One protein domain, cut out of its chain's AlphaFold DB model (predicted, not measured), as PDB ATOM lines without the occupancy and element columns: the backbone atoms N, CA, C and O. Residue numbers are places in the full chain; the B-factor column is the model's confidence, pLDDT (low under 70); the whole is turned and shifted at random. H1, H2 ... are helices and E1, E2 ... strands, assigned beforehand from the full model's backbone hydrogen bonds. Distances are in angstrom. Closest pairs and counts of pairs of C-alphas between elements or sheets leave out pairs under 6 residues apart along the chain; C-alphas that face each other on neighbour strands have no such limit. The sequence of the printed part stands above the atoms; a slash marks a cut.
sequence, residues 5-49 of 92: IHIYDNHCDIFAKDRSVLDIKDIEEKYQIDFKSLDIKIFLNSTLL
ATOM      1  N   ILE A   5     -34.089 -24.635  45.517       93.62
ATOM      2  CA  ILE A   5     -33.805 -25.856  44.765       93.62
ATOM      3  C   ILE A   5     -32.754 -26.614  45.572       93.62
ATOM      4  O   ILE A   5     -31.698 -26.056  45.877       93.62
ATOM      5  N   HIS A   6     -33.067 -27.844  45.963       94.88
ATOM      6  CA  HIS A   6     -32.189 -28.710  46.740       94.88
ATOM      7  C   HIS A   6     -31.855 -29.955  45.920       94.88
ATOM      8  O   HIS A   6     -32.744 -30.740  45.608       94.88
ATOM      9  N   ILE A   7     -30.579 -30.112  45.570       94.50
ATOM     10  CA  ILE A   7     -30.077 -31.229  44.765       94.50
ATOM     11  C   ILE A   7     -29.171 -32.077  45.647       94.50
ATOM     12  O   ILE A   7     -28.262 -31.547  46.289       94.50
ATOM     13  N   TYR A   8     -29.430 -33.380  45.684       94.69
ATOM     14  CA  TYR A   8     -28.672 -34.356  46.460       94.69
ATOM     15  C   TYR A   8     -28.713 -35.703  45.748       94.69
ATOM     16  O   TYR A   8     -29.772 -36.135  45.300       94.69
ATOM     17  N   ASP A   9     -27.564 -36.368  45.642       92.88
ATOM     18  CA  ASP A   9     -27.409 -37.613  44.885       92.88
ATOM     19  C   ASP A   9     -28.029 -37.517  43.474       92.88
ATOM     20  O   ASP A   9     -27.533 -36.767  42.635       92.88
ATOM     21  N   ASN A  10     -29.116 -38.258  43.231       94.38
ATOM     22  CA  ASN A  10     -29.900 -38.261  41.993       94.38
ATOM     23  C   ASN A  10     -31.289 -37.602  42.153       94.38
ATOM     24  O   ASN A  10     -32.198 -37.824  41.359       94.38
ATOM     25  N   HIS A  11     -31.503 -36.843  43.221       96.00
ATOM     26  CA  HIS A  11     -32.792 -36.250  43.551       96.00
ATOM     27  C   HIS A  11     -32.729 -34.728  43.490       96.00
ATOM     28  O   HIS A  11     -31.699 -34.103  43.765       96.00
ATOM     29  N   CYS A  12     -33.866 -34.126  43.156       95.75
ATOM     30  CA  CYS A  12     -34.044 -32.685  43.142       95.75
ATOM     31  C   CYS A  12     -35.399 -32.307  43.742       95.75
ATOM     32  O   CYS A  12     -36.446 -32.642  43.192       95.75
ATOM     33  N   ASP A  13     -35.376 -31.551  44.836       95.50
ATOM     34  CA  ASP A  13     -36.574 -30.968  45.433       95.50
ATOM     35  C   ASP A  13     -36.655 -29.473  45.082       95.50
ATOM     36  O   ASP A  13     -35.790 -28.674  45.457       95.50
ATOM     37  N   ILE A  14     -37.717 -29.077  44.378       94.00
ATOM     38  CA  ILE A  14     -38.000 -27.689  43.995       94.00
ATOM     39  C   ILE A  14     -39.127 -27.151  44.876       94.00
ATOM     40  O   ILE A  14     -40.282 -27.551  44.748       94.00
ATOM     41  N   PHE A  15     -38.812 -26.192  45.742       94.00
ATOM     42  CA  PHE A  15     -39.778 -25.492  46.585       94.00
ATOM     43  C   PHE A  15     -40.133 -24.142  45.962       94.00
ATOM     44  O   PHE A  15     -39.387 -23.160  46.076       94.00
ATOM     45  N   ALA A  16     -41.299 -24.096  45.325       92.00
ATOM     46  CA  ALA A  16     -41.874 -22.911  44.714       92.00
ATOM     47  C   ALA A  16     -42.941 -22.273  45.615       92.00
ATOM     48  O   ALA A  16     -43.591 -22.920  46.445       92.00
ATOM     49  N   LYS A  17     -43.138 -20.969  45.433       87.94
ATOM     50  CA  LYS A  17     -44.201 -20.199  46.088       87.94
ATOM     51  C   LYS A  17     -45.213 -19.677  45.090       87.94
ATOM     52  O   LYS A  17     -44.943 -19.655  43.891       87.94
ATOM     53  N   ASP A  18     -46.340 -19.198  45.606       82.31
ATOM     54  CA  ASP A  18     -47.344 -18.523  44.785       82.31
ATOM     55  C   ASP A  18     -46.705 -17.460  43.868       82.31
ATOM     56  O   ASP A  18     -45.842 -16.688  44.298       82.31
ATOM     57  N   ARG A  19     -47.112 -17.470  42.592       84.25
ATOM     58  CA  ARG A  19     -46.616 -16.601  41.504       84.25
ATOM     59  C   ARG A  19     -45.120 -16.707  41.184       84.25
ATOM     60  O   ARG A  19     -44.578 -15.830  40.515       84.25
ATOM     61  N   SER A  20     -44.439 -17.755  41.643       85.44
ATOM     62  CA  SER A  20     -43.047 -17.997  41.254       85.44
ATOM     63  C   SER A  20     -42.945 -18.358  39.780       85.44
ATOM     64  O   SER A  20     -43.676 -19.221  39.304       85.44
ATOM     65  N   VAL A  21     -41.989 -17.742  39.087       87.81
ATOM     66  CA  VAL A  21     -41.601 -18.117  37.726       87.81
ATOM     67  C   VAL A  21     -40.218 -18.751  37.802       87.81
ATOM     68  O   VAL A  21     -39.275 -18.126  38.286       87.81
ATOM     69  N   LEU A  22     -40.125 -20.009  37.380       88.50
ATOM     70  CA  LEU A  22     -38.879 -20.759  37.281       88.50
ATOM     71  C   LEU A  22     -38.720 -21.174  35.822       88.50
ATOM     72  O   LEU A  22     -39.453 -22.042  35.352       88.50
ATOM     73  N   ASP A  23     -37.792 -20.536  35.113       91.06
ATOM     74  CA  ASP A  23     -37.388 -21.004  33.792       91.06
ATOM     75  C   ASP A  23     -36.335 -22.099  33.971       91.06
ATOM     76  O   ASP A  23     -35.225 -21.851  34.442       91.06
ATOM     77  N   ILE A  24     -36.715 -23.334  33.655       89.44
ATOM     78  CA  ILE A  24     -35.846 -24.494  33.839       89.44
ATOM     79  C   ILE A  24     -34.617 -24.406  32.936       89.44
ATOM     80  O   ILE A  24     -33.529 -24.723  33.406       89.44
ATOM     81  N   LYS A  25     -34.747 -23.912  31.698       90.75
ATOM     82  CA  LYS A  25     -33.610 -23.827  30.771       90.75
ATOM     83  C   LYS A  25     -32.575 -22.825  31.253       90.75
ATOM     84  O   LYS A  25     -31.389 -23.141  31.285       90.75
ATOM     85  N   ASP A  26     -33.031 -21.662  31.713       94.62
ATOM     86  CA  ASP A  26     -32.135 -20.652  32.281       94.62
ATOM     87  C   ASP A  26     -31.364 -21.206  33.490       94.62
ATOM     88  O   ASP A  26     -30.190 -20.893  33.694       94.62
ATOM     89  N   ILE A  27     -32.013 -22.038  34.313       92.62
ATOM     90  CA  ILE A  27     -31.394 -22.669  35.485       92.62
ATOM     91  C   ILE A  27     -30.391 -23.752  35.055       92.62
ATOM     92  O   ILE A  27     -29.288 -23.785  35.606       92.62
ATOM     93  N   GLU A  28     -30.731 -24.600  34.079       94.25
ATOM     94  CA  GLU A  28     -29.818 -25.610  33.514       94.25
ATOM     95  C   GLU A  28     -28.544 -24.961  32.979       94.25
ATOM     96  O   GLU A  28     -27.444 -25.360  33.360       94.25
ATOM     97  N   GLU A  29     -28.679 -23.916  32.162       96.00
ATOM     98  CA  GLU A  29     -27.544 -23.213  31.563       96.00
ATOM     99  C   GLU A  29     -26.686 -22.511  32.620       96.00
ATOM    100  O   GLU A  29     -25.456 -22.605  32.604       96.00
ATOM    101  N   LYS A  30     -27.326 -21.828  33.576       95.44
ATOM    102  CA  LYS A  30     -26.627 -21.042  34.596       95.44
ATOM    103  C   LYS A  30     -25.839 -21.896  35.585       95.44
ATOM    104  O   LYS A  30     -24.768 -21.474  36.022       95.44
ATOM    105  N   TYR A  31     -26.378 -23.048  35.974       92.75
ATOM    106  CA  TYR A  31     -25.789 -23.899  37.012       92.75
ATOM    107  C   TYR A  31     -25.206 -25.209  36.472       92.75
ATOM    108  O   TYR A  31     -24.675 -25.986  37.259       92.75
ATOM    109  N   GLN A  32     -25.261 -25.427  35.153       93.88
ATOM    110  CA  GLN A  32     -24.789 -26.643  34.479       93.88
ATOM    111  C   GLN A  32     -25.424 -27.912  35.065       93.88
ATOM    112  O   GLN A  32     -24.742 -28.888  35.378       93.88
ATOM    113  N   ILE A  33     -26.744 -27.871  35.244       92.06
ATOM    114  CA  ILE A  33     -27.552 -28.982  35.761       92.06
ATOM    115  C   ILE A  33     -28.228 -29.680  34.578       92.06
ATOM    116  O   ILE A  33     -28.728 -29.008  33.683       92.06
ATOM    117  N   ASP A  34     -28.282 -31.013  34.597       93.19
ATOM    118  CA  ASP A  34     -29.141 -31.802  33.706       93.19
ATOM    119  C   ASP A  34     -30.352 -32.307  34.495       93.19
ATOM    120  O   ASP A  34     -30.285 -33.344  35.163       93.19
ATOM    121  N   PHE A  35     -31.471 -31.577  34.441       91.06
ATOM    122  CA  PHE A  35     -32.670 -31.959  35.190       91.06
ATOM    123  C   PHE A  35     -33.268 -33.279  34.698       91.06
ATOM    124  O   PHE A  35     -33.892 -33.982  35.486       91.06
ATOM    125  N   LYS A  36     -33.054 -33.671  33.435       90.69
ATOM    126  CA  LYS A  36     -33.591 -34.936  32.902       90.69
ATOM    127  C   LYS A  36     -32.971 -36.162  33.557       90.69
ATOM    128  O   LYS A  36     -33.572 -37.232  33.519       90.69
ATOM    129  N   SER A  37     -31.771 -36.012  34.108       93.31
ATOM    130  CA  SER A  37     -31.090 -37.089  34.817       93.31
ATOM    131  C   SER A  37     -31.615 -37.299  36.241       93.31
ATOM    132  O   SER A  37     -31.433 -38.391  36.769       93.31
ATOM    133  N   LEU A  38     -32.298 -36.305  36.826       94.56
ATOM    134  CA  LEU A  38     -32.694 -36.268  38.235       94.56
ATOM    135  C   LEU A  38     -34.135 -36.756  38.457       94.56
ATOM    136  O   LEU A  38     -35.035 -36.502  37.659       94.56
ATOM    137  N   ASP A  39     -34.377 -37.384  39.607       93.88
ATOM    138  CA  ASP A  39     -35.718 -37.617  40.149       93.88
ATOM    139  C   ASP A  39     -36.239 -36.329  40.809       93.88
ATOM    140  O   ASP A  39     -35.802 -35.946  41.901       93.88
ATOM    141  N   ILE A  40     -37.136 -35.625  40.113       92.88
ATOM    142  CA  ILE A  40     -37.593 -34.281  40.490       92.88
ATOM    143  C   ILE A  40     -38.927 -34.333  41.232       92.88
ATOM    144  O   ILE A  40     -39.917 -34.873  40.739       92.88
ATOM    145  N   LYS A  41     -38.992 -33.640  42.371       94.06
ATOM    146  CA  LYS A  41     -40.228 -33.348  43.106       94.06
ATOM    147  C   LYS A  41     -40.444 -31.847  43.197       94.06
ATOM    148  O   LYS A  41     -39.538 -31.088  43.532       94.06
ATOM    149  N   ILE A  42     -41.673 -31.412  42.930       92.19
ATOM    150  CA  ILE A  42     -42.049 -29.996  42.977       92.19
ATOM    151  C   ILE A  42     -43.042 -29.784  44.113       92.19
ATOM    152  O   ILE A  42     -44.084 -30.432  44.171       92.19
ATOM    153  N   PHE A  43     -42.739 -28.844  45.002       93.06
ATOM    154  CA  PHE A  43     -43.585 -28.444  46.117       93.06
ATOM    155  C   PHE A  43     -44.070 -27.009  45.902       93.06
ATOM    156  O   PHE A  43     -43.259 -26.084  45.862       93.06
ATOM    157  N   LEU A  44     -45.386 -26.796  45.818       90.88
ATOM    158  CA  LEU A  44     -46.000 -25.466  45.807       90.88
ATOM    159  C   LEU A  44     -46.548 -25.149  47.197       90.88
ATOM    160  O   LEU A  44     -47.456 -25.827  47.671       90.88
ATOM    161  N   ASN A  45     -46.010 -24.119  47.856       88.56
ATOM    162  CA  ASN A  45     -46.409 -23.744  49.223       88.56
ATOM    163  C   ASN A  45     -46.438 -24.965  50.172       88.56
ATOM    164  O   ASN A  45     -47.424 -25.205  50.865       88.56
ATOM    165  N   SER A  46     -45.367 -25.767  50.145       88.12
ATOM    166  CA  SER A  46     -45.205 -27.020  50.910       88.12
ATOM    167  C   SER A  46     -46.113 -28.189  50.501       88.12
ATOM    168  O   SER A  46     -46.035 -29.252  51.112       88.12
ATOM    169  N   THR A  47     -46.923 -28.044  49.454       90.44
ATOM    170  CA  THR A  47     -47.747 -29.128  48.904       90.44
ATOM    171  C   THR A  47     -47.017 -29.800  47.747       90.44
ATOM    172  O   THR A  47     -46.693 -29.129  46.768       90.44
ATOM    173  N   LEU A  48     -46.762 -31.109  47.844       92.75
ATOM    174  CA  LEU A  48     -46.182 -31.892  46.747       92.75
ATOM    175  C   LEU A  48     -47.148 -31.927  45.555       92.75
ATOM    176  O   LEU A  48     -48.305 -32.320  45.699       92.75
ATOM    177  N   LEU A  49     -46.654 -31.557  44.378       88.44
ATOM    178  CA  LEU A  49     -47.365 -31.687  43.115       88.44
ATOM    179  C   LEU A  49     -47.045 -33.058  42.517       88.44
ATOM    180  O   LEU A  49     -45.935 -33.295  42.052       88.44
TER     181      LEU A  49
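Overview. This is residues 5 to 49 of the 92 residues of an uncharacterized protein of Campylobacter jejuni (UniProt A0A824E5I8). A small twisted sheet of four strands makes one side of the domain, and one short helix, H1, is set off from it in the open loop that leads from E2 to E3. The two inner strands, E2 and E3, run side by side the same way, and E1 and E4 fold against them as hairpins at the two edges. The 45 printed residues have one named helix and four named strands, along the chain E1, E2, H1, E3, E4; the sheet's order is E1, E2, E3, E4, mixed, and the class is mixed, helices and strands. The whole is compact, with a radius of gyration of the C-alphas of 10.6 A and spans of 26 by 21 by 13 A.

Arrangement. E1, residues 5 to 8, and E2, residues 11 to 16, form an antiparallel hairpin at 166 degrees, with N 6 and O 13 2.9 A apart, within hydrogen-bond range. E3, residues 39 to 44, is parallel to E2 at 16 degrees, with N 14 and O 41 at 2.8 A. H1, residues 24 to 31, is not on the sheet, with 0 pairs of C-alphas within 10 A. E2, H1 and E3 form a strand-helix-strand unit, two parallel neighbour strands with a helix between, and its crossover is right-handed. E4, residues 47 to 49, forms an antiparallel hairpin with E3 at 132 degrees, with N 44 and O 47 at 2.8 A. Every O i to N i+4 pair in H1 is within hydrogen-bond range.

Along the chain. E1 begins at C-alpha 5, (-33.805, -25.856, 44.765), and is 10.1 A long. E2 measures 16.2 A, H1 10.6 A from C-alpha 24 at (-35.846, -24.494, 33.839), E3 16.9 A, and E4 6.3 A, ending at C-alpha 49, (-47.365, -31.687, 43.115).

Size, cuts and confidence. The two C-alphas farthest apart, those of Asp 9 and Arg 19, are 28.7 A apart. The printed part has no cut and no long link. Its mean pLDDT is 92.0, and no printed residue is under 70.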